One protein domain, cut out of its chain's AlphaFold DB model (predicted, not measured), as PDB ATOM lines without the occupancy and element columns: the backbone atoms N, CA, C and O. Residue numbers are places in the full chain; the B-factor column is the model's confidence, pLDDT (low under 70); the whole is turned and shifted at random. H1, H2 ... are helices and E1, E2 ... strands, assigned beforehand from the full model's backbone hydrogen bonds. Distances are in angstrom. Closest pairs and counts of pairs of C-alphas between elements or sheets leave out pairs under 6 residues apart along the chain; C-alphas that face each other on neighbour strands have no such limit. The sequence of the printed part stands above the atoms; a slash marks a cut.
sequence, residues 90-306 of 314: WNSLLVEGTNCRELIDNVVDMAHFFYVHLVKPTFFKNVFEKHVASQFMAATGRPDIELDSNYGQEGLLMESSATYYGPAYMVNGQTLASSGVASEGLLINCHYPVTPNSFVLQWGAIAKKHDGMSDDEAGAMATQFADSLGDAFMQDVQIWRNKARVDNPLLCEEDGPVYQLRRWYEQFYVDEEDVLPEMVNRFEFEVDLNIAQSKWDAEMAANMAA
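What this domain is: This is residues 90 to 306 of the 314 residues of a protein of Mycolicibacterium sp. BK598 (UniProt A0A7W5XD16). One large, twisted sheet of eight strands curls round the short helix H1, and the long helix H3 packs on the same face over the sheet's E1, E7 and E6 part, with H4 over the other part, at E2. H6 lies well out from the middle and only grazes the sheet, while residues 211 to 216, at the start of H3 and just before it, stick out free. The printed part has 217 residues, with six named helices and eight named strands in the order E1 H1 H2 E2 E3 E4 E5 E6 E7 H3 H4 H5 E8 H6. The sheet runs E1 E7 E6 E5 E4 E3 E2 E8, all antiparallel, and the class is mixed, helices and strands. The whole is compact, with a radius of gyration of the C-alphas of 17.9 A and spans of 53 by 43 by 32 A.

Where its parts are: Find C-alpha 90 at (214.984, 155.778, 290.750); there E1, residues 90 to 96, begins. Next come H1, residues 101 to 108, and H2, residues 112 to 115. Then read six strands in a row: E2, residues 119 to 129, 27.5 A long; E3, residues 132 to 141, 28.8 A; E4, residues 157 to 165, 26.3 A; E5, residues 169 to 178, 28.9 A; E6, residues 181 to 195, 43.7 A; and E7, residues 198 to 207, 30.1 A. From C-alpha 215 at (225.531, 151.607, 278.074), H3 runs 40.3 A to residue 242. After it look for H4, residues 258 to 266, H5, residues 277 to 280, and E8, residues 283 to 286. H6, residues 290 to 305, is 22.7 A long and ends at C-alpha 305 at (205.902, 190.186, 271.762).

How they stand to each other: Start with the sheet, whose edge strands are E1 and E8. E2 to E7 form a meander, each strand the antiparallel neighbour of the one before. E1 and E7 bring N 91 and O 203 to 2.8 A, and in the hairpin of E6 and E7 look at N 188 and O 204, 2.8 A. In the hairpin of E5 and E6, N 174 and O 185 are 2.8 A apart; in that of E4 and E5, N 161 and O 173, 2.9 A; in that of E3 and E4, N 135 and O 162, 2.8 A; in that of E2 and E3, N 125 and O 136, 2.8 A. E2 bends by 75 degrees at residue 122, and beyond the bend N 126 is 2.8 A from O 285 of E8. H1, H3 and H4 lie on the same face, in two layers, helices on one face of a sheet. The closest C-alphas of H3 and E7 are those of Ala 207 and Ala 222, 4.9 A. H4 has a height over the sheet of 9.8 A and lies over E2, slantwise to the strands at 41 degrees on the local plane. H1 and H4 touch, closest at the C-alphas of Val 108 and Val 258, 6.2 A, at a steep tilt of 49 degrees, opposite ways. H4 and H5 touch at the C-alphas of Trp 264 and Met 279, 4.3 A. H2, H5 and H6 only graze the sheet. In H3, H4 and H6 every O i to N i+4 pair is within hydrogen-bond range; H1 has 1 of 4, beside 3 of 5 O i to N i+3 pairs, and H2 and H5 are too short for an i+4 pair.

The domain as a whole: The two C-alphas farthest apart are those of Glu 273 and Ala 305, 58.9 A. The printed part has no cut. The links E3 to E4 and H3 to H4 are long, with 15 residues each. The mean pLDDT of the printed part of this model is 92.9, and no printed residue is under 70.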
ATOM      1  N   TRP A  90     216.081 155.792 289.777       94.19
ATOM      2  CA  TRP A  90     214.984 155.778 290.750       94.19
ATOM      3  C   TRP A  90     215.165 156.814 291.854       94.19
ATOM      4  O   TRP A  90     216.239 156.951 292.436       94.19
ATOM      5  N   ASN A  91     214.069 157.477 292.200       92.44
ATOM      6  CA  ASN A  91     214.001 158.548 293.177       92.44
ATOM      7  C   ASN A  91     212.795 158.365 294.110       92.44
ATOM      8  O   ASN A  91     211.836 157.647 293.817       92.44
ATOM      9  N   SER A  92     212.842 159.022 295.270       95.12
ATOM     10  CA  SER A  92     211.741 159.002 296.234       95.12
ATOM     11  C   SER A  92     211.692 160.268 297.079       95.12
ATOM     12  O   SER A  92     212.725 160.869 297.376       95.12
ATOM     13  N   LEU A  93     210.488 160.645 297.508       94.88
ATOM     14  CA  LEU A  93     210.237 161.808 298.346       94.88
ATOM     15  C   LEU A  93     209.087 161.538 299.319       94.88
ATOM     16  O   LEU A  93     208.016 161.086 298.920       94.88
ATOM     17  N   LEU A  94     209.271 161.884 300.594       96.38
ATOM     18  CA  LEU A  94     208.154 161.986 301.531       96.38
ATOM     19  C   LEU A  94     207.392 163.295 301.281       96.38
ATOM     20  O   LEU A  94     207.932 164.391 301.450       96.38
ATOM     21  N   VAL A  95     206.122 163.170 300.908       94.38
ATOM     22  CA  VAL A  95     205.182 164.281 300.776       94.38
ATOM     23  C   VAL A  95     204.346 164.356 302.049       94.38
ATOM     24  O   VAL A  95     203.669 163.401 302.429       94.38
ATOM     25  N   GLU A  96     204.405 165.498 302.727       94.25
ATOM     26  CA  GLU A  96     203.682 165.764 303.971       94.25
ATOM     27  C   GLU A  96     202.596 166.815 303.754       94.25
ATOM     28  O   GLU A  96     202.685 167.641 302.845       94.25
ATOM     29  N   GLY A  97     201.579 166.810 304.615       93.00
ATOM     30  CA  GLY A  97     200.533 167.831 304.607       93.00
ATOM     31  C   GLY A  97     199.377 167.545 303.650       93.00
ATOM     32  O   GLY A  97     198.449 168.346 303.599       93.00
ATOM     33  N   THR A  98     199.398 166.414 302.939       94.81
ATOM     34  CA  THR A  98     198.396 166.078 301.925       94.81
ATOM     35  C   THR A  98     198.129 164.573 301.823       94.81
ATOM     36  O   THR A  98     198.937 163.736 302.233       94.81
ATOM     37  N   ASN A  99     196.967 164.219 301.277       96.25
ATOM     38  CA  ASN A  99     196.568 162.845 300.999       96.25
ATOM     39  C   ASN A  99     197.002 162.430 299.584       96.25
ATOM     40  O   ASN A  99     196.959 163.235 298.657       96.25
ATOM     41  N   CYS A 100     197.343 161.153 299.389       96.31
ATOM     42  CA  CYS A 100     197.805 160.649 298.093       96.31
ATOM     43  C   CYS A 100     196.770 160.746 296.963       96.31
ATOM     44  O   CYS A 100     197.163 160.750 295.803       96.31
ATOM     45  N   ARG A 101     195.471 160.906 297.255       95.75
ATOM     46  CA  ARG A 101     194.469 161.146 296.206       95.75
ATOM     47  C   ARG A 101     194.758 162.402 295.377       95.75
ATOM     48  O   ARG A 101     194.322 162.479 294.239       95.75
ATOM     49  N   GLU A 102     195.442 163.398 295.949       94.56
ATOM     50  CA  GLU A 102     195.706 164.662 295.250       94.56
ATOM     51  C   GLU A 102     196.652 164.451 294.059       94.56
ATOM     52  O   GLU A 102     196.553 165.180 293.082       94.56
ATOM     53  N   LEU A 103     197.495 163.412 294.109       93.94
ATOM     54  CA  LEU A 103     198.302 162.945 292.979       93.94
ATOM     55  C   LEU A 103     197.451 162.230 291.918       93.94
ATOM     56  O   LEU A 103     197.773 162.269 290.734       93.94
ATOM     57  N   ILE A 104     196.375 161.554 292.329       96.81
ATOM     58  CA  ILE A 104     195.477 160.849 291.405       96.81
ATOM     59  C   ILE A 104     194.711 161.847 290.545       96.81
ATOM     60  O   ILE A 104     194.589 161.622 289.346       96.81
ATOM     61  N   ASP A 105     194.252 162.962 291.123       97.31
ATOM     62  CA  ASP A 105     193.500 163.994 290.398       97.31
ATOM     63  C   ASP A 105     194.255 164.531 289.157       97.31
ATOM     64  O   ASP A 105     193.610 164.852 288.159       97.31
ATOM     65  N   ASN A 106     195.599 164.524 289.144       95.50
ATOM     66  CA  ASN A 106     196.403 164.938 287.981       95.50
ATOM     67  C   ASN A 106     196.135 164.089 286.715       95.50
ATOM     68  O   ASN A 106     196.378 164.550 285.602       95.50
ATOM     69  N   VAL A 107     195.596 162.867 286.842       97.19
ATOM     70  CA  VAL A 107     195.276 161.986 285.695       97.19
ATOM     71  C   VAL A 107     194.308 162.650 284.715       97.19
ATOM     72  O   VAL A 107     194.361 162.374 283.516       97.19
ATOM     73  N   VAL A 108     193.428 163.523 285.196       98.31
ATOM     74  CA  VAL A 108     192.409 164.200 284.377       98.31
ATOM     75  C   VAL A 108     192.655 165.693 284.225       98.31
ATOM     76  O   VAL A 108     191.871 166.376 283.572       98.31
ATOM     77  N   ASP A 109     193.714 166.216 284.833       97.12
ATOM     78  CA  ASP A 109     194.012 167.637 284.780       97.12
ATOM     79  C   ASP A 109     194.763 167.937 283.481       97.12
ATOM     80  O   ASP A 109     195.967 167.751 283.363       97.12
ATOM     81  N   MET A 110     194.029 168.368 282.467       97.31
ATOM     82  CA  MET A 110     194.606 168.733 281.178       97.31
ATOM     83  C   MET A 110     195.331 170.086 281.248       97.31
ATOM     84  O   MET A 110     196.392 170.263 280.649       97.31
ATOM     85  N   ALA A 111     194.791 171.046 281.999       97.25
ATOM     86  CA  ALA A 111     195.259 172.425 281.979       97.25
ATOM     87  C   ALA A 111     196.596 172.618 282.712       97.25
ATOM     88  O   ALA A 111     197.405 173.445 282.278       97.25
ATOM     89  N   HIS A 112     196.870 171.863 283.785       95.56
ATOM     90  CA  HIS A 112     198.127 172.014 284.529       95.56
ATOM     91  C   HIS A 112     199.362 171.701 283.677       95.56
ATOM     92  O   HIS A 112     200.419 172.265 283.933       95.56
ATOM     93  N   PHE A 113     199.244 170.912 282.605       94.81
ATOM     94  CA  PHE A 113     200.359 170.694 281.683       94.81
ATOM     95  C   PHE A 113     200.882 172.003 281.077       94.81
ATOM     96  O   PHE A 113     202.095 172.177 280.970       94.81
ATOM     97  N   PHE A 114     199.999 172.958 280.762       95.75
ATOM     98  CA  PHE A 114     200.397 174.258 280.218       95.75
ATOM     99  C   PHE A 114     200.985 175.203 281.265       95.75
ATOM    100  O   PHE A 114     201.932 175.936 280.969       95.75
ATOM    101  N   TYR A 115     200.430 175.194 282.478       95.31
ATOM    102  CA  TYR A 115     200.776 176.161 283.524       95.31
ATOM    103  C   TYR A 115     201.872 175.685 284.483       95.31
ATOM    104  O   TYR A 115     202.642 176.505 284.971       95.31
ATOM    105  N   VAL A 116     201.937 174.382 284.759       91.56
ATOM    106  CA  VAL A 116     202.876 173.755 285.700       91.56
ATOM    107  C   VAL A 116     204.039 173.140 284.933       91.56
ATOM    108  O   VAL A 116     205.178 173.527 285.159       91.56
ATOM    109  N   HIS A 117     203.754 172.254 283.974       90.12
ATOM    110  CA  HIS A 117     204.789 171.544 283.205       90.12
ATOM    111  C   HIS A 117     205.271 172.290 281.959       90.12
ATOM    112  O   HIS A 117     206.216 171.852 281.305       90.12
ATOM    113  N   LEU A 118     204.645 173.429 281.650       92.25
ATOM    114  CA  LEU A 118     205.064 174.362 280.605       92.25
ATOM    115  C   LEU A 118     205.138 173.721 279.205       92.25
ATOM    116  O   LEU A 118     205.925 174.135 278.357       92.25
ATOM    117  N   VAL A 119     204.255 172.756 278.940       92.88
ATOM    118  CA  VAL A 119     204.017 172.151 277.620       92.88
ATOM    119  C   VAL A 119     202.589 172.430 277.177       92.88
ATOM    120  O   VAL A 119     201.694 172.523 278.003       92.88
ATOM    121  N   LYS A 120     202.328 172.556 275.877       96.00
ATOM    122  CA  LYS A 120     200.976 172.804 275.359       96.00
ATOM    123  C   LYS A 120     200.312 171.494 274.922       96.00
ATOM    124  O   LYS A 120     200.718 170.962 273.888       96.00
ATOM    125  N   PRO A 121     199.280 170.989 275.624       97.25
ATOM    126  CA  PRO A 121     198.510 169.839 275.162       97.25
ATOM    127  C   PRO A 121     197.859 170.092 273.799       97.25
ATOM    128  O   PRO A 121     197.252 171.138 273.562       97.25
ATOM    129  N   THR A 122     197.958 169.107 272.913       97.62
ATOM    130  CA  THR A 122     197.319 169.075 271.588       97.62
ATOM    131  C   THR A 122     196.328 167.922 271.445       97.62
ATOM    132  O   THR A 122     195.476 167.954 270.558       97.62
ATOM    133  N   PHE A 123     196.392 166.940 272.344       98.44
ATOM    134  CA  PHE A 123     195.414 165.869 272.506       98.44
ATOM    135  C   PHE A 123     195.351 165.472 273.981       98.44
ATOM    136  O   PHE A 123     196.395 165.402 274.627       98.44
ATOM    137  N   PHE A 124     194.157 165.197 274.511       98.69
ATOM    138  CA  PHE A 124     193.993 164.722 275.883       98.69
ATOM    139  C   PHE A 124     192.747 163.844 276.023       98.69
ATOM    140  O   PHE A 124     191.622 164.287 275.779       98.69
ATOM    141  N   LYS A 125     192.943 162.595 276.444       98.81
ATOM    142  CA  LYS A 125     191.875 161.611 276.608       98.81
ATOM    143  C   LYS A 125     192.086 160.764 277.851       98.81
ATOM    144  O   LYS A 125     193.191 160.310 278.129       98.81
ATOM    145  N   ASN A 126     190.998 160.459 278.541       98.88
ATOM    146  CA  ASN A 126     190.972 159.537 279.662       98.88
ATOM    147  C   ASN A 126     190.133 158.299 279.365       98.88
ATOM    148  O   ASN A 126     189.106 158.368 278.683       98.88
ATOM    149  N   VAL A 127     190.562 157.168 279.923       98.88
ATOM    150  CA  VAL A 127     189.812 155.909 279.917       98.88
ATOM    151  C   VAL A 127     189.906 155.275 281.298       98.88
ATOM    152  O   VAL A 127     191.007 155.016 281.775       98.88
ATOM    153  N   PHE A 128     188.770 154.996 281.930       98.88
ATOM    154  CA  PHE A 128     188.703 154.285 283.210       98.88
ATOM    155  C   PHE A 128     187.947 152.985 283.004       98.88
ATOM    156  O   PHE A 128     186.851 152.991 282.449       98.88
ATOM    157  N   GLU A 129     188.522 151.866 283.422       98.69
ATOM    158  CA  GLU A 129     187.883 150.563 283.305       98.69
ATOM    159  C   GLU A 129     188.452 149.610 284.355       98.69
ATOM    160  O   GLU A 129     189.664 149.436 284.480       98.69
ATOM    161  N   LYS A 130     187.567 148.947 285.101       98.12
ATOM    162  CA  LYS A 130     187.920 148.049 286.206       98.12
ATOM    163  C   LYS A 130     188.845 148.773 287.191       98.12
ATOM    164  O   LYS A 130     188.554 149.891 287.599       98.12
ATOM    165  N   HIS A 131     189.972 148.163 287.535       98.12
ATOM    166  CA  HIS A 131     190.987 148.708 288.431       98.12
ATOM    167  C   HIS A 131     192.050 149.541 287.687       98.12
ATOM    168  O   HIS A 131     193.140 149.732 288.219       98.12
ATOM    169  N   VAL A 132     191.775 149.998 286.458       98.62
ATOM    170  CA  VAL A 132     192.738 150.705 285.603       98.62
ATOM    171  C   VAL A 132     192.220 152.091 285.217       98.62
ATOM    172  O   VAL A 132     191.059 152.232 284.826       98.62
ATOM    173  N   ALA A 133     193.088 153.101 285.298       98.81
ATOM    174  CA  ALA A 133     192.812 154.455 284.822       98.81
ATOM    175  C   ALA A 133     193.949 154.965 283.937       98.81
ATOM    176  O   ALA A 133     195.098 155.027 284.371       98.81
ATOM    177  N   SER A 134     193.617 155.351 282.709       98.81
ATOM    178  CA  SER A 134     194.565 155.791 281.689       98.81
ATOM    179  C   SER A 134     194.343 157.250 281.296       98.81
ATOM    180  O   SER A 134     193.208 157.722 281.188       98.81
ATOM    181  N   GLN A 135     195.448 157.935 281.031       98.75
ATOM    182  CA  GLN A 135     195.548 159.222 280.361       98.75
ATOM    183  C   GLN A 135     196.373 159.023 279.086       98.75
ATOM    184  O   GLN A 135     197.468 158.462 279.124       98.75
ATOM    185  N   PHE A 136     195.847 159.499 277.967       98.69
ATOM    186  CA  PHE A 136     196.534 159.585 276.688       98.69
ATOM    187  C   PHE A 136     196.662 161.055 276.331       98.69
ATOM    188  O   PHE A 136     195.664 161.777 276.334       98.69
ATOM    189  N   MET A 137     197.873 161.496 276.024       97.94
ATOM    190  CA  MET A 137     198.143 162.898 275.753       97.94
ATOM    191  C   MET A 137     199.147 163.041 274.617       97.94
ATOM    192  O   MET A 137     200.107 162.278 274.526       97.94
ATOM    193  N   ALA A 138     198.943 164.061 273.788       97.94
ATOM    194  CA  ALA A 138     199.999 164.627 272.963       97.94
ATOM    195  C   ALA A 138     200.193 166.096 273.338       97.94
ATOM    196  O   ALA A 138     199.237 166.763 273.744       97.94
ATOM    197  N   ALA A 139     201.417 166.599 273.224       96.38
ATOM    198  CA  ALA A 139     201.733 167.987 273.533       96.38
ATOM    199  C   ALA A 139     202.892 168.513 272.683       96.38
ATOM    200  O   ALA A 139     203.676 167.746 272.124       96.38
ATOM    201  N   THR A 140     203.016 169.835 272.617       95.44
ATOM    202  CA  THR A 140     204.160 170.527 272.015       95.44
ATOM    203  C   THR A 140     204.898 171.369 273.046       95.44
ATOM    204  O   THR A 140     204.303 171.813 274.029       95.44
ATOM    205  N   GLY A 141     206.176 171.653 272.796       92.38
ATOM    206  CA  GLY A 141     206.921 172.643 273.581       92.38
ATOM    207  C   GLY A 141     206.306 174.048 273.496       92.38
ATOM    208  O   GLY A 141     205.534 174.357 272.579       92.38
ATOM    209  N   ARG A 142     206.659 174.903 274.458       92.19
ATOM    210  CA  ARG A 142     206.262 176.316 274.515       92.19
ATOM    211  C   ARG A 142     207.408 177.213 274.025       92.19
ATOM    212  O   ARG A 142     208.410 177.319 274.720       92.19
ATOM    213  N   PRO A 143     207.294 177.875 272.859       90.06
ATOM    214  CA  PRO A 143     208.383 178.687 272.309       90.06
ATOM    215  C   PRO A 143     208.623 180.001 273.071       90.06
ATOM    216  O   PRO A 143     209.609 180.684 272.814       90.06
ATOM    217  N   ASP A 144     207.720 180.385 273.974       89.75
ATOM    218  CA  ASP A 144     207.814 181.603 274.776       89.75
ATOM    219  C   ASP A 144     208.597 181.425 276.088       89.75
ATOM    220  O   ASP A 144     208.803 182.407 276.801       89.75
ATOM    221  N   ILE A 145     209.031 180.200 276.414       86.31
ATOM    222  CA  ILE A 145     209.747 179.873 277.652       86.31
ATOM    223  C   ILE A 145     210.969 179.004 277.333       86.31
ATOM    224  O   ILE A 145     210.854 177.966 276.688       86.31
ATOM    225  N   GLU A 146     212.137 179.391 277.844       82.69
ATOM    226  CA  GLU A 146     213.321 178.527 277.853       82.69
ATOM    227  C   GLU A 146     213.272 177.597 279.073       82.69
ATOM    228  O   GLU A 146     213.159 178.061 280.210       82.69
ATOM    229  N   LEU A 147     213.357 176.283 278.845       79.62
ATOM    230  CA  LEU A 147     213.369 175.274 279.906       79.62
ATOM    231  C   LEU A 147     214.647 174.448 279.830       79.62
ATOM    232  O   LEU A 147     214.967 173.887 278.784       79.62
ATOM    233  N   ASP A 148     215.317 174.293 280.967       75.88
ATOM    234  CA  ASP A 148     216.444 173.369 281.124       75.88
ATOM    235  C   ASP A 148     215.931 171.963 281.480       75.88
ATOM    236  O   ASP A 148     216.196 171.418 282.545       75.88
ATOM    237  N   SER A 149     215.070 171.413 280.621       75.06
ATOM    238  CA  SER A 149     214.495 170.072 280.772       75.06
ATOM    239  C   SER A 149     214.209 169.455 279.406       75.06
ATOM    240  O   SER A 149     214.226 170.139 278.378       75.06
ATOM    241  N   ASN A 150     213.851 168.170 279.381       71.25
ATOM    242  CA  ASN A 150     213.423 167.505 278.147       71.25
ATOM    243  C   ASN A 150     212.216 168.183 277.467       71.25
ATOM    244  O   ASN A 150     212.020 168.012 276.264       71.25
ATOM    245  N   TYR A 151     211.435 168.978 278.204       77.12
ATOM    246  CA  TYR A 151     210.291 169.715 277.670       77.12
ATOM    247  C   TYR A 151     210.655 171.042 276.982       77.12
ATOM    248  O   TYR A 151     209.830 171.605 276.264       77.12
ATOM    249  N   GLY A 152     211.892 171.520 277.147       73.75
ATOM    250  CA  GLY A 152     212.390 172.762 276.545       73.75
ATOM    251  C   GLY A 152     212.952 172.632 275.136       73.75
ATOM    252  O   GLY A 152     213.429 173.617 274.581       73.75
ATOM    253  N   GLN A 153     212.951 171.429 274.557       75.94
ATOM    254  CA  GLN A 153     213.571 171.204 273.253       75.94
ATOM    255  C   GLN A 153     212.811 171.947 272.144       75.94
ATOM    256  O   GLN A 153     211.586 171.855 272.032       75.94
ATOM    257  N   GLU A 154     213.544 172.663 271.289       79.75
ATOM    258  CA  GLU A 154     212.949 173.386 270.164       79.75
ATOM    259  C   GLU A 154     212.166 172.419 269.259       79.75
ATOM    260  O   GLU A 154     212.647 171.346 268.882       79.75
ATOM    261  N   GLY A 155     210.924 172.780 268.934       84.12
ATOM    262  CA  GLY A 155     210.056 171.949 268.101       84.12
ATOM    263  C   GLY A 155     209.633 170.622 268.739       84.12
ATOM    264  O   GLY A 155     209.278 169.706 267.999       84.12
ATOM    265  N   LEU A 156     209.680 170.505 270.072       90.06
ATOM    266  CA  LEU A 156     209.251 169.310 270.796       90.06
ATOM    267  C   LEU A 156     207.847 168.858 270.381       90.06
ATOM    268  O   LEU A 156     206.887 169.630 270.451       90.06
ATOM    269  N   LEU A 157     207.746 167.570 270.066       94.00
ATOM    270  CA  LEU A 157     206.518 166.796 269.977       94.00
ATOM    271  C   LEU A 157     206.572 165.697 271.041       94.00
ATOM    272  O   LEU A 157     207.519 164.913 271.076       94.00
ATOM    273  N   MET A 158     205.565 165.642 271.900       94.19
ATOM    274  CA  MET A 158     205.435 164.630 272.941       94.19
ATOM    275  C   MET A 158     204.183 163.795 272.703       94.19
ATOM    276  O   MET A 158     203.108 164.348 272.482       94.19
ATOM    277  N   GLU A 159     204.316 162.481 272.848       97.06
ATOM    278  CA  GLU A 159     203.210 161.540 273.024       97.06
ATOM    279  C   GLU A 159     203.395 160.797 274.350       97.06
ATOM    280  O   GLU A 159     204.508 160.408 274.706       97.06
ATOM    281  N   SER A 160     202.312 160.621 275.106       96.25
ATOM    282  CA  SER A 160     202.327 160.005 276.433       96.25
ATOM    283  C   SER A 160     201.100 159.119 276.638       96.25
ATOM    284  O   SER A 160     199.973 159.494 276.310       96.25
ATOM    285  N   SER A 161     201.325 157.940 277.213       97.69
ATOM    286  CA  SER A 161     200.288 157.006 277.649       97.69
ATOM    287  C   SER A 161     200.569 156.592 279.088       97.69
ATOM    288  O   SER A 161     201.352 155.671 279.339       97.69
ATOM    289  N   ALA A 162     199.905 157.254 280.031       97.81
ATOM    290  CA  ALA A 162     200.060 157.049 281.464       97.81
ATOM    291  C   ALA A 162     198.892 156.232 282.019       97.81
ATOM    292  O   ALA A 162     197.737 156.608 281.855       97.81
ATOM    293  N   THR A 163     199.165 155.101 282.667       98.62
ATOM    294  CA  THR A 163     198.128 154.185 283.158       98.62
ATOM    295  C   THR A 163     198.399 153.743 284.587       98.62
ATOM    296  O   THR A 163     199.415 153.104 284.849       98.62
ATOM    297  N   TYR A 164     197.466 154.043 285.493       98.81
ATOM    298  CA  TYR A 164     197.400 153.471 286.834       98.81
ATOM    299  C   TYR A 164     196.869 152.038 286.787       98.81
ATOM    300  O   TYR A 164     195.781 151.791 286.270       98.81
ATOM    301  N   TYR A 165     197.617 151.115 287.390       98.44
ATOM    302  CA  TYR A 165     197.212 149.746 287.689       98.44
ATOM    303  C   TYR A 165     196.911 149.651 289.184       98.44
ATOM    304  O   TYR A 165     197.810 149.562 290.024       98.44
ATOM    305  N   GLY A 166     195.628 149.723 289.525       98.19
ATOM    306  CA  GLY A 166     195.177 149.895 290.900       98.19
ATOM    307  C   GLY A 166     195.400 151.324 291.420       98.19
ATOM    308  O   GLY A 166     195.570 152.260 290.637       98.19
ATOM    309  N   PRO A 167     195.410 151.521 292.748       98.31
ATOM    310  CA  PRO A 167     195.324 152.856 293.335       98.31
ATOM    311  C   PRO A 167     196.644 153.635 293.388       98.31
ATOM    312  O   PRO A 167     196.633 154.778 293.834       98.31
ATOM    313  N   ALA A 168     197.777 153.011 293.055       98.25
ATOM    314  CA  ALA A 168     199.068 153.494 293.547       98.25
ATOM    315  C   ALA A 168     200.271 153.311 292.610       98.25
ATOM    316  O   ALA A 168     201.362 153.758 292.954       98.25
ATOM    317  N   TYR A 169     200.108 152.660 291.454       98.56
ATOM    318  CA  TYR A 169     201.210 152.366 290.536       98.56
ATOM    319  C   TYR A 169     200.842 152.739 289.103       98.56
ATOM    320  O   TYR A 169     200.005 152.081 288.489       98.56
ATOM    321  N   MET A 170     201.464 153.790 288.578       98.38
ATOM    322  CA  MET A 170     201.307 154.252 287.207       98.38
ATOM    323  C   MET A 170     202.543 153.907 286.378       98.38
ATOM    324  O   MET A 170     203.673 154.188 286.777       98.38
ATOM    325  N   VAL A 171     202.297 153.345 285.196       97.75
ATOM    326  CA  VAL A 171     203.288 153.173 284.129       97.75
ATOM    327  C   VAL A 171     202.978 154.192 283.044       97.75
ATOM    328  O   VAL A 171     201.848 154.250 282.562       97.75
ATOM    329  N   ASN A 172     203.966 154.988 282.661       95.94
ATOM    330  CA  ASN A 172     203.843 156.008 281.633       95.94
ATOM    331  C   ASN A 172     204.854 155.759 280.518       95.94
ATOM    332  O   ASN A 172     206.052 155.906 280.727       95.94
ATOM    333  N   GLY A 173     204.376 155.367 279.340       95.38
ATOM    334  CA  GLY A 173     205.202 155.339 278.134       95.38
ATOM    335  C   GLY A 173     205.211 156.718 277.486       95.38
ATOM    336  O   GLY A 173     204.141 157.295 277.285       95.38
ATOM    337  N   GLN A 174     206.393 157.233 277.155       92.75
ATOM    338  CA  GLN A 174     206.562 158.523 276.495       92.75
ATOM    339  C   GLN A 174     207.468 158.423 275.275       92.75
ATOM    340  O   GLN A 174     208.505 157.760 275.289       92.75
ATOM    341  N   THR A 175     207.096 159.161 274.236       92.94
ATOM    342  CA  THR A 175     207.948 159.433 273.084       92.94
ATOM    343  C   THR A 175     208.127 160.938 272.978       92.94
ATOM    344  O   THR A 175     207.149 161.676 272.881       92.94
ATOM    345  N   LEU A 176     209.380 161.387 273.012       90.50
ATOM    346  CA  LEU A 176     209.753 162.785 272.818       90.50
ATOM    347  C   LEU A 176     210.512 162.903 271.504       90.50
ATOM    348  O   LEU A 176     211.545 162.257 271.336       90.50
ATOM    349  N   ALA A 177     210.021 163.721 270.582       90.81
ATOM    350  CA  ALA A 177     210.672 163.987 269.311       90.81
ATOM    351  C   ALA A 177     211.042 165.467 269.185       90.81
ATOM    352  O   ALA A 177     210.204 166.345 269.371       90.81
ATOM    353  N   SER A 178     212.292 165.742 268.826       86.88
ATOM    354  CA  SER A 178     212.789 167.080 268.496       86.88
ATOM    355  C   SER A 178     213.870 166.965 267.427       86.88
ATOM    356  O   SER A 178     214.630 165.998 267.396       86.88
ATOM    357  N   SER A 179     213.939 167.942 266.518       83.06
ATOM    358  CA  SER A 179     214.998 168.023 265.497       83.06
ATOM    359  C   SER A 179     215.176 166.743 264.654       83.06
ATOM    360  O   SER A 179     216.266 166.447 264.171       83.06
ATOM    361  N   GLY A 180     214.095 165.974 264.468       78.12
ATOM    362  CA  GLY A 180     214.091 164.715 263.712       78.12
ATOM    363  C   GLY A 180     214.616 163.487 264.468       78.12
ATOM    364  O   GLY A 180     214.705 162.419 263.869       78.12
ATOM    365  N   VAL A 181     214.932 163.615 265.759       83.50
ATOM    366  CA  VAL A 181     215.328 162.511 266.644       83.50
ATOM    367  C   VAL A 181     214.193 162.240 267.627       83.50
ATOM    368  O   VAL A 181     213.659 163.177 268.216       83.50
ATOM    369  N   ALA A 182     213.819 160.970 267.798       86.88
ATOM    370  CA  ALA A 182     212.788 160.545 268.740       86.88
ATOM    371  C   ALA A 182     213.395 159.658 269.825       86.88
ATOM    372  O   ALA A 182     214.020 158.652 269.508       86.88
ATOM    373  N   SER A 183     213.185 160.011 271.087       86.56
ATOM    374  CA  SER A 183     213.600 159.233 272.249       86.56
ATOM    375  C   SER A 183     212.384 158.590 272.907       86.56
ATOM    376  O   SER A 183     211.368 159.248 273.134       86.56
ATOM    377  N   GLU A 184     212.498 157.303 273.228       91.62
ATOM    378  CA  GLU A 184     211.475 156.540 273.943       91.62
ATOM    379  C   GLU A 184     211.890 156.366 275.406       91.62
ATOM    380  O   GLU A 184     212.997 155.909 275.711       91.62
ATOM    381  N   GLY A 185     210.985 156.723 276.309       90.56
ATOM    382  CA  GLY A 185     211.148 156.570 277.746       90.56
ATOM    383  C   GLY A 185     209.952 155.848 278.347       90.56
ATOM    384  O   GLY A 185     208.821 155.979 277.878       90.56
ATOM    385  N   LEU A 186     210.199 155.092 279.408       94.19
ATOM    386  CA  LEU A 186     209.145 154.569 280.260       94.19
ATOM    387  C   LEU A 186     209.395 155.057 281.675       94.19
ATOM    388  O   LEU A 186     210.485 154.898 282.222       94.19
ATOM    389  N   LEU A 187     208.363 155.647 282.258       92.94
ATOM    390  CA  LEU A 187     208.406 156.278 283.557       92.94
ATOM    391  C   LEU A 187     207.441 155.566 284.498       92.94
ATOM    392  O   LEU A 187     206.325 155.202 284.126       92.94
ATOM    393  N   ILE A 188     207.875 155.378 285.734       96.25
ATOM    394  CA  ILE A 188     207.043 154.913 286.831       96.25
ATOM    395  C   ILE A 188     206.727 156.101 287.712       96.25
ATOM    396  O   ILE A 188     207.619 156.852 288.093       96.25
ATOM    397  N   ASN A 189     205.457 156.223 288.066       94.88
ATOM    398  CA  ASN A 189     204.976 157.105 289.113       94.88
ATOM    399  C   ASN A 189     204.197 156.245 290.101       94.88
ATOM    400  O   ASN A 189     203.177 155.652 289.749       94.88
ATOM    401  N   CYS A 190     204.684 156.114 291.327       97.81
ATOM    402  CA  CYS A 190     203.998 155.315 292.325       97.81
ATOM    403  C   CYS A 190     204.099 155.920 293.714       97.81
ATOM    404  O   CYS A 190     204.941 156.768 294.000       97.81
ATOM    405  N   HIS A 191     203.214 155.494 294.602       98.25
ATOM    406  CA  HIS A 191     203.188 156.025 295.952       98.25
ATOM    407  C   HIS A 191     202.701 155.002 296.964       98.25
ATOM    408  O   HIS A 191     202.067 154.005 296.631       98.25
ATOM    409  N   TYR A 192     202.976 155.266 298.235       98.62
ATOM    410  CA  TYR A 192     202.319 154.566 299.329       98.62
ATOM    411  C   TYR A 192     202.030 155.527 300.487       98.62
ATOM    412  O   TYR A 192     202.883 156.349 300.840       98.62
ATOM    413  N   PRO A 193     200.837 155.448 301.101       98.38
ATOM    414  CA  PRO A 193     200.500 156.296 302.233       98.38
ATOM    415  C   PRO A 193     201.330 155.914 303.463       98.38
ATOM    416  O   PRO A 193     201.455 154.739 303.810       98.38
ATOM    417  N   VAL A 194     201.867 156.923 304.148       98.38
ATOM    418  CA  VAL A 194     202.520 156.780 305.462       98.38
ATOM    419  C   VAL A 194     201.513 157.091 306.565       98.38
ATOM    420  O   VAL A 194     201.416 156.376 307.560       98.38
ATOM    421  N   THR A 195     200.722 158.146 306.366       98.06
ATOM    422  CA  THR A 195     199.590 158.527 307.213       98.06
ATOM    423  C   THR A 195     198.419 158.967 306.324       98.06
ATOM    424  O   THR A 195     198.589 159.103 305.114       98.06
ATOM    425  N   PRO A 196     197.227 159.262 306.877       96.06
ATOM    426  CA  PRO A 196     196.151 159.864 306.086       96.06
ATOM    427  C   PRO A 196     196.516 161.206 305.424       96.06
ATOM    428  O   PRO A 196     195.822 161.610 304.491       96.06
ATOM    429  N   ASN A 197     197.579 161.879 305.891       95.69
ATOM    430  CA  ASN A 197     198.028 163.194 305.421       95.69
ATOM    431  C   ASN A 197     199.529 163.234 305.059       95.69
ATOM    432  O   ASN A 197     200.171 164.284 305.145       95.69
ATOM    433  N   SER A 198     200.106 162.078 304.724       96.81
ATOM    434  CA  SER A 198     201.441 161.989 304.136       96.81
ATOM    435  C   SER A 198     201.619 160.687 303.366       96.81
ATOM    436  O   SER A 198     201.086 159.641 303.744       96.81
ATOM    437  N   PHE A 199     202.407 160.725 302.301       97.81
ATOM    438  CA  PHE A 199     202.722 159.562 301.480       97.81
ATOM    439  C   PHE A 199     204.144 159.671 300.946       97.81
ATOM    440  O   PHE A 199     204.673 160.767 300.794       97.81
ATOM    441  N   VAL A 200     204.777 158.535 300.674       98.00
ATOM    442  CA  VAL A 200     206.018 158.534 299.901       98.00
ATOM    443  C   VAL A 200     205.637 158.462 298.434       98.00
ATOM    444  O   VAL A 200     204.946 157.528 298.031       98.00
ATOM    445  N   LEU A 201     206.076 159.452 297.669       97.00
ATOM    446  CA  LEU A 201     206.105 159.443 296.214       97.00
ATOM    447  C   LEU A 201     207.409 158.785 295.767       97.00
ATOM    448  O   LEU A 201     208.468 159.051 296.335       97.00
ATOM    449  N   GLN A 202     207.342 157.939 294.753       96.81
ATOM    450  CA  GLN A 202     208.502 157.365 294.094       96.81
ATOM    451  C   GLN A 202     208.323 157.469 292.592       96.81
ATOM    452  O   GLN A 202     207.217 157.308 292.070       96.81
ATOM    453  N   TRP A 203     209.427 157.703 291.907       94.69
ATOM    454  CA  TRP A 203     209.441 157.703 290.463       94.69
ATOM    455  C   TRP A 203     210.739 157.121 289.949       94.69
ATOM    456  O   TRP A 203     211.775 157.177 290.610       94.69
ATOM    457  N   GLY A 204     210.678 156.575 288.749       93.50
ATOM    458  CA  GLY A 204     211.876 156.145 288.061       93.50
ATOM    459  C   GLY A 204     211.671 156.087 286.568       93.50
ATOM    460  O   GLY A 204     210.534 156.077 286.100       93.50
ATOM    461  N   ALA A 205     212.767 156.061 285.826       93.00
ATOM    462  CA  ALA A 205     212.725 155.965 284.378       93.00
ATOM    463  C   ALA A 205     213.700 154.913 283.857       93.00
ATOM    464  O   ALA A 205     214.784 154.716 284.412       93.00
ATOM    465  N   ILE A 206     213.293 154.277 282.764       93.75
ATOM    466  CA  ILE A 206     214.171 153.579 281.830       93.75
ATOM    467  C   ILE A 206     214.059 154.260 280.471       93.75
ATOM    468  O   ILE A 206     212.986 154.741 280.094       93.75
ATOM    469  N   ALA A 207     215.156 154.289 279.725       91.69
ATOM    470  CA  ALA A 207     215.183 154.850 278.382       91.69
ATOM    471  C   ALA A 207     215.643 153.801 277.371       91.69
ATOM    472  O   ALA A 207     216.472 152.938 277.682       91.69
ATOM    473  N   LYS A 208     215.094 153.871 276.161       92.88
ATOM    474  CA  LYS A 208     215.497 153.004 275.057       92.88
ATOM    475  C   LYS A 208     216.825 153.487 274.493       92.88
ATOM    476  O   LYS A 208     216.992 154.674 274.224       92.88
ATOM    477  N   LYS A 209     217.769 152.572 274.306       90.94
ATOM    478  CA  LYS A 209     219.093 152.868 273.754       90.94
ATOM    479  C   LYS A 209     218.972 153.198 272.270       90.94
ATOM    480  O   LYS A 209     218.315 152.478 271.523       90.94
ATOM    481  N   HIS A 210     219.643 154.264 271.847       86.81
ATOM    482  CA  HIS A 210     219.822 154.569 270.429       86.81
ATOM    483  C   HIS A 210     220.893 153.667 269.810       86.81
ATOM    484  O   HIS A 210     221.830 153.243 270.491       86.81
ATOM    485  N   ASP A 211     220.789 153.412 268.507       84.00
ATOM    486  CA  ASP A 211     221.776 152.614 267.779       84.00
ATOM    487  C   ASP A 211     223.185 153.212 267.913       84.00
ATOM    488  O   ASP A 211     223.427 154.381 267.608       84.00
ATOM    489  N   GLY A 212     224.138 152.385 268.350       82.94
ATOM    490  CA  GLY A 212     225.537 152.783 268.522       82.94
ATOM    491  C   GLY A 212     225.847 153.545 269.815       82.94
ATOM    492  O   GLY A 212     227.010 153.880 270.028       82.94
ATOM    493  N   MET A 213     224.854 153.780 270.678       85.81
ATOM    494  CA  MET A 213     225.049 154.355 272.009       85.81
ATOM    495  C   MET A 213     225.649 153.313 272.963       85.81
ATOM    496  O   MET A 213     225.226 152.154 272.985       85.81
ATOM    497  N   SER A 214     226.638 153.716 273.758       86.31
ATOM    498  CA  SER A 214     227.170 152.882 274.842       86.31
ATOM    499  C   SER A 214     226.188 152.780 276.015       86.31
ATOM    500  O   SER A 214     225.295 153.613 276.177       86.31
ATOM    501  N   ASP A 215     226.366 151.773 276.875       83.81
ATOM    502  CA  ASP A 215     225.531 151.607 278.074       83.81
ATOM    503  C   ASP A 215     225.631 152.811 279.027       83.81
ATOM    504  O   ASP A 215     224.626 153.204 279.619       83.81
ATOM    505  N   ASP A 216     226.811 153.433 279.128       85.44
ATOM    506  CA  ASP A 216     227.037 154.612 279.974       85.44
ATOM    507  C   ASP A 216     226.295 155.848 279.437       85.44
ATOM    508  O   ASP A 216     225.641 156.564 280.198       85.44
ATOM    509  N   GLU A 217     226.341 156.090 278.122       86.38
ATOM    510  CA  GLU A 217     225.610 157.191 277.475       86.38
ATOM    511  C   GLU A 217     224.093 157.005 277.599       86.38
ATOM    512  O   GLU A 217     223.370 157.951 277.918       86.38
ATOM    513  N   ALA A 218     223.609 155.775 277.416       81.00
ATOM    514  CA  ALA A 218     222.200 155.464 277.604       81.00
ATOM    515  C   ALA A 218     221.767 155.635 279.065       81.00
ATOM    516  O   ALA A 218     220.702 156.191 279.328       81.00
ATOM    517  N   GLY A 219     222.596 155.200 280.019       80.81
ATOM    518  CA  GLY A 219     222.362 155.395 281.450       80.81
ATOM    519  C   GLY A 219     222.267 156.873 281.835       80.81
ATOM    520  O   GLY A 219     221.373 157.261 282.591       80.81
ATOM    521  N   ALA A 220     223.131 157.719 281.270       84.19
ATOM    522  CA  ALA A 220     223.058 159.169 281.445       84.19
ATOM    523  C   ALA A 220     221.757 159.752 280.867       84.19
ATOM    524  O   ALA A 220     221.101 160.550 281.534       84.19
ATOM    525  N   MET A 221     221.330 159.297 279.685       82.31
ATOM    526  CA  MET A 221     220.045 159.686 279.095       82.31
ATOM    527  C   MET A 221     218.864 159.273 279.988       82.31
ATOM    528  O   MET A 221     217.990 160.092 280.264       82.31
ATOM    529  N   ALA A 222     218.844 158.039 280.500       80.81
ATOM    530  CA  ALA A 222     217.806 157.574 281.423       80.81
ATOM    531  C   ALA A 222     217.773 158.378 282.730       80.81
ATOM    532  O   ALA A 222     216.698 158.683 283.245       80.81
ATOM    533  N   THR A 223     218.945 158.771 283.236       83.38
ATOM    534  CA  THR A 223     219.067 159.643 284.409       83.38
ATOM    535  C   THR A 223     218.480 161.021 284.114       83.38
ATOM    536  O   THR A 223     217.615 161.468 284.853       83.38
ATOM    537  N   GLN A 224     218.825 161.634 282.978       81.75
ATOM    538  CA  GLN A 224     218.253 162.914 282.547       81.75
ATOM    539  C   GLN A 224     216.724 162.852 282.374       81.75
ATOM    540  O   GLN A 224     216.024 163.801 282.730       81.75
ATOM    541  N   PHE A 225     216.187 161.742 281.855       80.19
ATOM    542  CA  PHE A 225     214.741 161.499 281.800       80.19
ATOM    543  C   PHE A 225     214.110 161.416 283.198       80.19
ATOM    544  O   PHE A 225     213.090 162.062 283.439       80.19
ATOM    545  N   ALA A 226     214.705 160.647 284.116       80.50
ATOM    546  CA  ALA A 226     214.213 160.508 285.486       80.50
ATOM    547  C   ALA A 226     214.294 161.821 286.282       80.50
ATOM    548  O   ALA A 226     213.384 162.111 287.060       80.50
ATOM    549  N   ASP A 227     215.349 162.606 286.073       83.56
ATOM    550  CA  ASP A 227     215.561 163.899 286.722       83.56
ATOM    551  C   ASP A 227     214.590 164.947 286.171       83.56
ATOM    552  O   ASP A 227     213.917 165.602 286.955       83.56
ATOM    553  N   SER A 228     214.394 165.012 284.845       78.44
ATOM    554  CA  SER A 228     213.387 165.900 284.233       78.44
ATOM    555  C   SER A 228     211.975 165.603 284.750       78.44
ATOM    556  O   SER A 228     211.194 166.518 285.005       78.44
ATOM    557  N   LEU A 229     211.636 164.320 284.929       74.25
ATOM    558  CA  LEU A 229     210.374 163.934 285.559       74.25
ATOM    559  C   LEU A 229     210.349 164.308 287.046       74.25
ATOM    560  O   LEU A 229     209.319 164.746 287.549       74.25
ATOM    561  N   GLY A 230     211.468 164.128 287.745       77.88
ATOM    562  CA  GLY A 230     211.626 164.561 289.128       77.88
ATOM    563  C   GLY A 230     211.333 166.046 289.282       77.88
ATOM    564  O   GLY A 230     210.529 166.409 290.133       77.88
ATOM    565  N   ASP A 231     211.887 166.886 288.413       82.44
ATOM    566  CA  ASP A 231     211.641 168.326 288.398       82.44
ATOM    567  C   ASP A 231     210.169 168.652 288.122       82.44
ATOM    568  O   ASP A 231     209.578 169.465 288.838       82.44
ATOM    569  N   ALA A 232     209.538 167.963 287.164       80.00
ATOM    570  CA  ALA A 232     208.104 168.092 286.902       80.00
ATOM    571  C   ALA A 232     207.260 167.720 288.138       80.00
ATOM    572  O   ALA A 232     206.373 168.476 288.538       80.00
ATOM    573  N   PHE A 233     207.584 166.619 288.823       78.88
ATOM    574  CA  PHE A 233     206.925 166.264 290.081       78.88
ATOM    575  C   PHE A 233     207.214 167.253 291.196       78.88
ATOM    576  O   PHE A 233     206.355 167.477 292.043       78.88
ATOM    577  N   MET A 234     208.397 167.857 291.240       86.25
ATOM    578  CA  MET A 234     208.683 168.874 292.242       86.25
ATOM    579  C   MET A 234     207.786 170.099 292.056       86.25
ATOM    580  O   MET A 234     207.353 170.657 293.065       86.25
ATOM    581  N   GLN A 235     207.438 170.470 290.818       86.25
ATOM    582  CA  GLN A 235     206.446 171.516 290.540       86.25
ATOM    583  C   GLN A 235     205.062 171.122 291.082       86.25
ATOM    584  O   GLN A 235     204.448 171.894 291.822       86.25
ATOM    585  N   ASP A 236     204.614 169.891 290.821       86.38
ATOM    586  CA  ASP A 236     203.365 169.362 291.384       86.38
ATOM    587  C   ASP A 236     203.376 169.335 292.919       86.38
ATOM    588  O   ASP A 236     202.419 169.744 293.575       86.38
ATOM    589  N   VAL A 237     204.485 168.904 293.523       85.12
ATOM    590  CA  VAL A 237     204.663 168.859 294.978       85.12
ATOM    591  C   VAL A 237     204.563 170.259 295.580       85.12
ATOM    592  O   VAL A 237     203.990 170.395 296.665       85.12
ATOM    593  N   GLN A 238     205.066 171.303 294.909       89.44
ATOM    594  CA  GLN A 238     204.854 172.681 295.369       89.44
ATOM    595  C   GLN A 238     203.367 173.042 295.383       89.44
ATOM    596  O   GLN A 238     202.899 173.625 296.363       89.44
ATOM    597  N   ILE A 239     202.605 172.646 294.362       91.38
ATOM    598  CA  ILE A 239     201.153 172.855 294.332       91.38
ATOM    599  C   ILE A 239     200.469 172.062 295.454       91.38
ATOM    600  O   ILE A 239     199.697 172.629 296.227       91.38
ATOM    601  N   TRP A 240     200.778 170.774 295.617       89.56
ATOM    602  CA  TRP A 240     200.143 169.921 296.627       89.56
ATOM    603  C   TRP A 240     200.425 170.360 298.063       89.56
ATOM    604  O   TRP A 240     199.546 170.250 298.916       89.56
ATOM    605  N   ARG A 241     201.624 170.882 298.339       85.75
ATOM    606  CA  ARG A 241     201.982 171.422 299.661       85.75
ATOM    607  C   ARG A 241     201.229 172.704 300.008       85.75
ATOM    608  O   ARG A 241     201.102 173.023 301.187       85.75
ATOM    609  N   ASN A 242     200.738 173.425 299.001       90.00
ATOM    610  CA  ASN A 242     200.123 174.742 299.159       90.00
ATOM    611  C   ASN A 242     198.645 174.786 298.729       90.00
ATOM    612  O   ASN A 242     198.056 175.867 298.682       90.00
ATOM    613  N   LYS A 243     198.017 173.636 298.453       90.44
ATOM    614  CA  LYS A 243     196.587 173.540 298.121       90.44
ATOM    615  C   LYS A 243     195.781 172.911 299.254       90.44
ATOM    616  O   LYS A 243     196.274 172.110 300.043       90.44
ATOM    617  N   ALA A 244     194.493 173.236 299.291       91.69
ATOM    618  CA  ALA A 244     193.532 172.522 300.118       91.69
ATOM    619  C   ALA A 244     192.913 171.349 299.345       91.69
ATOM    620  O   ALA A 244     192.674 171.436 298.139       91.69
ATOM    621  N   ARG A 245     192.570 170.286 300.074       91.75
ATOM    622  CA  ARG A 245     191.720 169.194 299.590       91.75
ATOM    623  C   ARG A 245     190.320 169.743 299.283       91.75
ATOM    624  O   ARG A 245     189.633 170.199 300.196       91.75
ATOM    625  N   VAL A 246     189.872 169.659 298.029       95.19
ATOM    626  CA  VAL A 246     188.525 170.099 297.613       95.19
ATOM    627  C   VAL A 246     187.685 168.891 297.210       95.19
ATOM    628  O   VAL A 246     187.958 168.246 296.202       95.19
ATOM    629  N   ASP A 247     186.660 168.571 298.000       94.06
ATOM    630  CA  ASP A 247     185.777 167.422 297.736       94.06
ATOM    631  C   ASP A 247     184.758 167.688 296.626       94.06
ATOM    632  O   ASP A 247     184.501 166.801 295.819       94.06
ATOM    633  N   ASN A 248     184.261 168.923 296.541       95.25
ATOM    634  CA  ASN A 248     183.298 169.364 295.532       95.25
ATOM    635  C   ASN A 248     183.951 170.430 294.637       95.25
ATOM    636  O   ASN A 248     183.707 171.622 294.850       95.25
ATOM    637  N   PRO A 249     184.852 170.043 293.714       96.44
ATOM    638  CA  PRO A 249     185.494 170.997 292.823       96.44
ATOM    639  C   PRO A 249     184.451 171.671 291.928       96.44
ATOM    640  O   PRO A 249     183.514 171.032 291.438       96.44
ATOM    641  N   LEU A 250     184.623 172.978 291.728       97.31
ATOM    642  CA  LEU A 250     183.918 173.719 290.693       97.31
ATOM    643  C   LEU A 250     184.660 173.477 289.379       97.31
ATOM    644  O   LEU A 250     185.838 173.811 289.298       97.31
ATOM    645  N   LEU A 251     183.977 172.890 288.400       97.12
ATOM    646  CA  LEU A 251     184.557 172.518 287.111       97.12
ATOM    647  C   LEU A 251     184.041 173.446 286.005       97.12
ATOM    648  O   LEU A 251     182.873 173.850 286.030       97.12
ATOM    649  N   CYS A 252     184.905 173.772 285.051       96.06
ATOM    650  CA  CYS A 252     184.570 174.399 283.778       96.06
ATOM    651  C   CYS A 252     184.343 173.345 282.679       96.06
ATOM    652  O   CYS A 252     184.344 172.145 282.948       96.06
ATOM    653  N   GLU A 253     184.078 173.786 281.446       93.88
ATOM    654  CA  GLU A 253     183.798 172.879 280.322       93.88
ATOM    655  C   GLU A 253     185.055 172.138 279.846       93.88
ATOM    656  O   GLU A 253     184.955 171.014 279.358       93.88
ATOM    657  N   GLU A 254     186.230 172.747 280.018       94.94
ATOM    658  CA  GLU A 254     187.528 172.200 279.618       94.94
ATOM    659  C   GLU A 254     188.193 171.319 280.691       94.94
ATOM    660  O   GLU A 254     189.264 170.756 280.447       94.94
ATOM    661  N   ASP A 255     187.581 171.183 281.872       97.31
ATOM    662  CA  ASP A 255     188.067 170.269 282.904       97.31
ATOM    663  C   ASP A 255     187.869 168.808 282.485       97.31
ATOM    664  O   ASP A 255     186.842 168.413 281.922       97.31
ATOM    665  N   GLY A 256     188.846 167.968 282.824       97.56
ATOM    666  CA  GLY A 256     188.699 166.531 282.670       97.56
ATOM    667  C   GLY A 256     187.669 165.931 283.639       97.56
ATOM    668  O   GLY A 256     187.103 166.605 284.508       97.56
ATOM    669  N   PRO A 257     187.412 164.619 283.534       98.31
ATOM    670  CA  PRO A 257     186.316 163.949 284.232       98.31
ATOM    671  C   PRO A 257     186.637 163.643 285.715       98.31
ATOM    672  O   PRO A 257     186.639 162.484 286.137       98.31
ATOM    673  N   VAL A 258     186.897 164.678 286.526       98.50
ATOM    674  CA  VAL A 258     187.321 164.582 287.943       98.50
ATOM    675  C   VAL A 258     186.372 163.729 288.783       98.50
ATOM    676  O   VAL A 258     186.812 162.867 289.543       98.50
ATOM    677  N   TYR A 259     185.058 163.914 288.644       98.31
ATOM    678  CA  TYR A 259     184.093 163.140 289.427       98.31
ATOM    679  C   TYR A 259     184.065 161.657 289.037       98.31
ATOM    680  O   TYR A 259     183.863 160.805 289.900       98.31
ATOM    681  N   GLN A 260     184.273 161.331 287.762       98.75
ATOM    682  CA  GLN A 260     184.320 159.952 287.278       98.75
ATOM    683  C   GLN A 260     185.631 159.279 287.680       98.75
ATOM    684  O   GLN A 260     185.593 158.132 288.114       98.75
ATOM    685  N   LEU A 261     186.755 160.000 287.637       98.81
ATOM    686  CA  LEU A 261     188.027 159.516 288.171       98.81
ATOM    687  C   LEU A 261     187.914 159.214 289.667       98.81
ATOM    688  O   LEU A 261     188.287 158.134 290.110       98.81
ATOM    689  N   ARG A 262     187.367 160.141 290.458       98.62
ATOM    690  CA  ARG A 262     187.206 159.940 291.906       98.62
ATOM    691  C   ARG A 262     186.234 158.810 292.223       98.62
ATOM    692  O   ARG A 262     186.481 158.047 293.148       98.62
ATOM    693  N   ARG A 263     185.169 158.653 291.432       98.75
ATOM    694  CA  ARG A 263     184.261 157.502 291.527       98.75
ATOM    695  C   ARG A 263     184.969 156.188 291.205       98.75
ATOM    696  O   ARG A 263     184.753 155.214 291.912       98.75
ATOM    697  N   TRP A 264     185.808 156.163 290.172       98.88
ATOM    698  CA  TRP A 264     186.667 155.017 289.880       98.88
ATOM    699  C   TRP A 264     187.611 154.726 291.051       98.88
ATOM    700  O   TRP A 264     187.731 153.578 291.464       98.88
ATOM    701  N   TYR A 265     188.227 155.752 291.640       98.75
ATOM    702  CA  TYR A 265     189.174 155.596 292.744       98.75
ATOM    703  C   TYR A 265     188.512 155.119 294.046       98.75
ATOM    704  O   TYR A 265     189.131 154.395 294.823       98.75
ATOM    705  N   GLU A 266     187.241 155.459 294.267       98.69
ATOM    706  CA  GLU A 266     186.468 155.038 295.443       98.69
ATOM    707  C   GLU A 266     186.383 153.509 295.582       98.69
ATOM    708  O   GLU A 266     186.317 153.002 296.700       98.69
ATOM    709  N   GLN A 267     186.484 152.755 294.476       98.44
ATOM    710  CA  GLN A 267     186.459 151.285 294.500       98.44
ATOM    711  C   GLN A 267     187.531 150.674 295.420       98.44
ATOM    712  O   GLN A 267     187.363 149.565 295.915       98.44
ATOM    713  N   PHE A 268     188.642 151.385 295.650       98.00
ATOM    714  CA  PHE A 268     189.752 150.920 296.487       98.00
ATOM    715  C   PHE A 268     189.558 151.221 297.982       98.00
ATOM    716  O   PHE A 268     190.393 150.832 298.800       98.00
ATOM    717  N   TYR A 269     188.479 151.925 298.335       97.69
ATOM    718  CA  TYR A 269     188.177 152.396 299.691       97.69
ATOM    719  C   TYR A 269     186.846 151.866 300.236       97.69
ATOM    720  O   TYR A 269     186.504 152.148 301.386       97.69
ATOM    721  N   VAL A 270     186.140 151.055 299.450       97.94
ATOM    722  CA  VAL A 270     184.959 150.294 299.863       97.94
ATOM    723  C   VAL A 270     185.275 148.800 299.909       97.94
ATOM    724  O   VAL A 270     186.289 148.342 299.374       97.94
ATOM    725  N   ASP A 271     184.415 148.028 300.570       95.75
ATOM    726  CA  ASP A 271     184.503 146.573 300.505       95.75
ATOM    727  C   ASP A 271     184.213 146.096 299.067       95.75
ATOM    728  O   ASP A 271     183.481 146.730 298.313       95.75
ATOM    729  N   GLU A 272     184.797 144.962 298.670       92.31
ATOM    730  CA  GLU A 272     184.701 144.439 297.292       92.31
ATOM    731  C   GLU A 272     183.247 144.175 296.880       92.31
ATOM    732  O   GLU A 272     182.863 144.377 295.731       92.31
ATOM    733  N   GLU A 273     182.429 143.758 297.843       95.12
ATOM    734  CA  GLU A 273     181.000 143.512 297.681       95.12
ATOM    735  C   GLU A 273     180.180 144.801 297.476       95.12
ATOM    736  O   GLU A 273     179.062 144.730 296.966       95.12
ATOM    737  N   ASP A 274     180.745 145.958 297.838       97.88
ATOM    738  CA  ASP A 274     180.130 147.285 297.726       97.88
ATOM    739  C   ASP A 274     180.623 148.066 296.491       97.88
ATOM    740  O   ASP A 274     180.192 149.199 296.255       97.88
ATOM    741  N   VAL A 275     181.504 147.476 295.671       97.94
ATOM    742  CA  VAL A 275     181.961 148.088 294.415       97.94
ATOM    743  C   VAL A 275     180.801 148.160 293.422       97.94
ATOM    744  O   VAL A 275     180.270 147.146 292.962       97.94
ATOM    745  N   LEU A 276     180.416 149.384 293.060       98.50
ATOM    746  CA  LEU A 276     179.293 149.634 292.160       98.50
ATOM    747  C   LEU A 276     179.718 149.565 290.682       98.50
ATOM    748  O   LEU A 276     180.848 149.939 290.353       98.50
ATOM    749  N   PRO A 277     178.825 149.164 289.754       98.44
ATOM    750  CA  PRO A 277     179.141 149.099 288.326       98.44
ATOM    751  C   PRO A 277     179.703 150.408 287.761       98.44
ATOM    752  O   PRO A 277     180.626 150.390 286.959       98.44
ATOM    753  N   GLU A 278     179.207 151.562 288.194       98.00
ATOM    754  CA  GLU A 278     179.683 152.878 287.759       98.00
ATOM    755  C   GLU A 278     181.101 153.245 288.232       98.00
ATOM    756  O   GLU A 278     181.636 154.246 287.761       98.00
ATOM    757  N   MET A 279     181.700 152.475 289.146       98.75
ATOM    758  CA  MET A 279     183.105 152.625 289.547       98.75
ATOM    759  C   MET A 279     184.056 151.862 288.609       98.75
ATOM    760  O   MET A 279     185.223 152.221 288.495       98.75
ATOM    761  N   VAL A 280     183.565 150.814 287.936       98.44
ATOM    762  CA  VAL A 280     184.398 149.846 287.193       98.44
ATOM    763  C   VAL A 280     184.022 149.688 285.721       98.44
ATOM    764  O   VAL A 280     184.815 149.166 284.937       98.44
ATOM    765  N   ASN A 281     182.827 150.108 285.313       98.56
ATOM    766  CA  ASN A 281     182.420 150.099 283.913       98.56
ATOM    767  C   ASN A 281     183.311 151.038 283.102       98.56
ATOM    768  O   ASN A 281     183.713 152.097 283.580       98.56
ATOM    769  N   ARG A 282     183.563 150.658 281.848       98.75
ATOM    770  CA  ARG A 282     184.349 151.471 280.928       98.75
ATOM    771  C   ARG A 282     183.739 152.866 280.782       98.75
ATOM    772  O   ARG A 282     182.583 153.008 280.383       98.75
ATOM    773  N   PHE A 283     184.545 153.876 281.063       98.88
ATOM    774  CA  PHE A 283     184.251 155.283 280.856       98.88
ATOM    775  C   PHE A 283     185.360 155.886 279.996       98.88
ATOM    776  O   PHE A 283     186.536 155.643 280.249       98.88
ATOM    777  N   GLU A 284     184.992 156.668 278.984       98.69
ATOM    778  CA  GLU A 284     185.937 157.385 278.127       98.69
ATOM    779  C   GLU A 284     185.539 158.853 278.048       98.69
ATOM    780  O   GLU A 284     184.353 159.171 277.944       98.69
ATOM    781  N   PHE A 285     186.531 159.736 278.061       98.69
ATOM    782  CA  PHE A 285     186.324 161.168 277.894       98.69
ATOM    783  C   PHE A 285     187.509 161.775 277.157       98.69
ATOM    784  O   PHE A 285     188.649 161.572 277.558       98.69
ATOM    785  N   GLU A 286     187.240 162.507 276.087       98.56
ATOM    786  CA  GLU A 286     188.239 163.268 275.341       98.56
ATOM    787  C   GLU A 286     187.920 164.750 275.513       98.56
ATOM    788  O   GLU A 286     186.767 165.153 275.350       98.56
ATOM    789  N   VAL A 287     188.921 165.536 275.902       97.50
ATOM    790  CA  VAL A 287     188.754 166.971 276.147       97.50
ATOM    791  C   VAL A 287     188.778 167.704 274.806       97.50
ATOM    792  O   VAL A 287     189.703 167.514 274.016       97.50
ATOM    793  N   ASP A 288     187.797 168.574 274.548       96.81
ATOM    794  CA  ASP A 288     187.861 169.490 273.404       96.81
ATOM    795  C   ASP A 288     188.861 170.615 273.701       96.81
ATOM    796  O   ASP A 288     188.620 171.510 274.513       96.81
ATOM    797  N   LEU A 289     190.006 170.567 273.023       95.50
ATOM    798  CA  LEU A 289     191.107 171.501 273.229       95.50
ATOM    799  C   LEU A 289     191.018 172.768 272.370       95.50
ATOM    800  O   LEU A 289     191.913 173.605 272.464       95.50
ATOM    801  N   ASN A 290     189.995 172.937 271.527       95.19
ATOM    802  CA  ASN A 290     189.945 174.042 270.563       95.19
ATOM    803  C   ASN A 290     190.005 175.420 271.246       95.19
ATOM    804  O   ASN A 290     190.772 176.296 270.837       95.19
ATOM    805  N   ILE A 291     189.220 175.612 272.314       96.12
ATOM    806  CA  ILE A 291     189.169 176.881 273.054       96.12
ATOM    807  C   ILE A 291     190.457 177.094 273.855       96.12
ATOM    808  O   ILE A 291     191.030 178.186 273.810       96.12
ATOM    809  N   ALA A 292     190.925 176.062 274.564       96.62
ATOM    810  CA  ALA A 292     192.145 176.125 275.367       96.62
ATOM    811  C   ALA A 292     193.371 176.458 274.501       96.62
ATOM    812  O   ALA A 292     194.068 177.433 274.779       96.62
ATOM    813  N   GLN A 293     193.565 175.744 273.385       95.88
ATOM    814  CA  GLN A 293     194.667 175.997 272.453       95.88
ATOM    815  C   GLN A 293     194.627 177.413 271.884       95.88
ATOM    816  O   GLN A 293     195.650 178.091 271.891       95.88
ATOM    817  N   SER A 294     193.454 177.908 271.470       97.00
ATOM    818  CA  SER A 294     193.343 179.278 270.960       97.00
ATOM    819  C   SER A 294     193.740 180.329 272.003       97.00
ATOM    820  O   SER A 294     194.337 181.344 271.640       97.00
ATOM    821  N   LYS A 295     193.402 180.118 273.282       97.56
ATOM    822  CA  LYS A 295     193.780 181.030 274.373       97.56
ATOM    823  C   LYS A 295     195.276 180.961 274.669       97.56
ATOM    824  O   LYS A 295     195.909 182.006 274.797       97.56
ATOM    825  N   TRP A 296     195.838 179.760 274.725       97.69
ATOM    826  CA  TRP A 296     197.267 179.560 274.959       97.69
ATOM    827  C   TRP A 296     198.130 180.096 273.823       97.69
ATOM    828  O   TRP A 296     199.133 180.748 274.086       97.69
ATOM    829  N   ASP A 297     197.720 179.918 272.568       96.62
ATOM    830  CA  ASP A 297     198.427 180.488 271.418       96.62
ATOM    831  C   ASP A 297     198.456 182.021 271.476       96.62
ATOM    832  O   ASP A 297     199.489 182.635 271.199       96.62
ATOM    833  N   ALA A 298     197.351 182.649 271.890       97.25
ATOM    834  CA  ALA A 298     197.299 184.093 272.095       97.25
ATOM    835  C   ALA A 298     198.200 184.555 273.257       97.25
ATOM    836  O   ALA A 298     198.873 185.579 273.130       97.25
ATOM    837  N   GLU A 299     198.239 183.805 274.364       96.88
ATOM    838  CA  GLU A 299     199.109 184.085 275.514       96.88
ATOM    839  C   GLU A 299     200.592 183.993 275.131       96.88
ATOM    840  O   GLU A 299     201.337 184.954 275.321       96.88
ATOM    841  N   MET A 300     201.011 182.890 274.506       94.62
ATOM    842  CA  MET A 300     202.397 182.701 274.067       94.62
ATOM    843  C   MET A 300     202.814 183.769 273.046       94.62
ATOM    844  O   MET A 300     203.916 184.313 273.125       94.62
ATOM    845  N   ALA A 301     201.927 184.128 272.108       94.88
ATOM    846  CA  ALA A 301     202.188 185.203 271.151       94.88
ATOM    847  C   ALA A 301     202.376 186.565 271.840       94.88
ATOM    848  O   ALA A 301     203.247 187.342 271.442       94.88
ATOM    849  N   ALA A 302     201.591 186.855 272.882       95.19
ATOM    850  CA  ALA A 302     201.739 188.072 273.672       95.19
ATOM    851  C   ALA A 302     203.061 188.091 274.460       95.19
ATOM    852  O   ALA A 302     203.739 189.119 274.471       95.19
ATOM    853  N   ASN A 303     203.460 186.961 275.052       93.75
ATOM    854  CA  ASN A 303     204.716 186.826 275.795       93.75
ATOM    855  C   ASN A 303     205.933 187.060 274.891       93.75
ATOM    856  O   ASN A 303     206.796 187.879 275.208       93.75
ATOM    857  N   MET A 304     205.961 186.430 273.711       90.75
ATOM    858  CA  MET A 304     207.035 186.632 272.729       90.75
ATOM    859  C   MET A 304     207.096 188.076 272.202       90.75
ATOM    860  O   MET A 304     208.170 188.573 271.866       90.75
ATOM    861  N   ALA A 305     205.957 188.776 272.143       90.50
ATOM    862  CA  ALA A 305     205.902 190.186 271.762       90.50
ATOM    863  C   ALA A 305     206.364 191.147 272.880       90.50
ATOM    864  O   ALA A 305     206.659 192.311 272.595       90.50
ATOM    865  N   ALA A 306     206.448 190.684 274.134       82.56
ATOM    866  CA  ALA A 306     206.805 191.476 275.311       82.56
ATOM    867  C   ALA A 306     208.049 190.912 276.039       82.56
ATOM    868  O   ALA A 306     207.943 190.466 277.182       82.56
TER     869      ALA A 306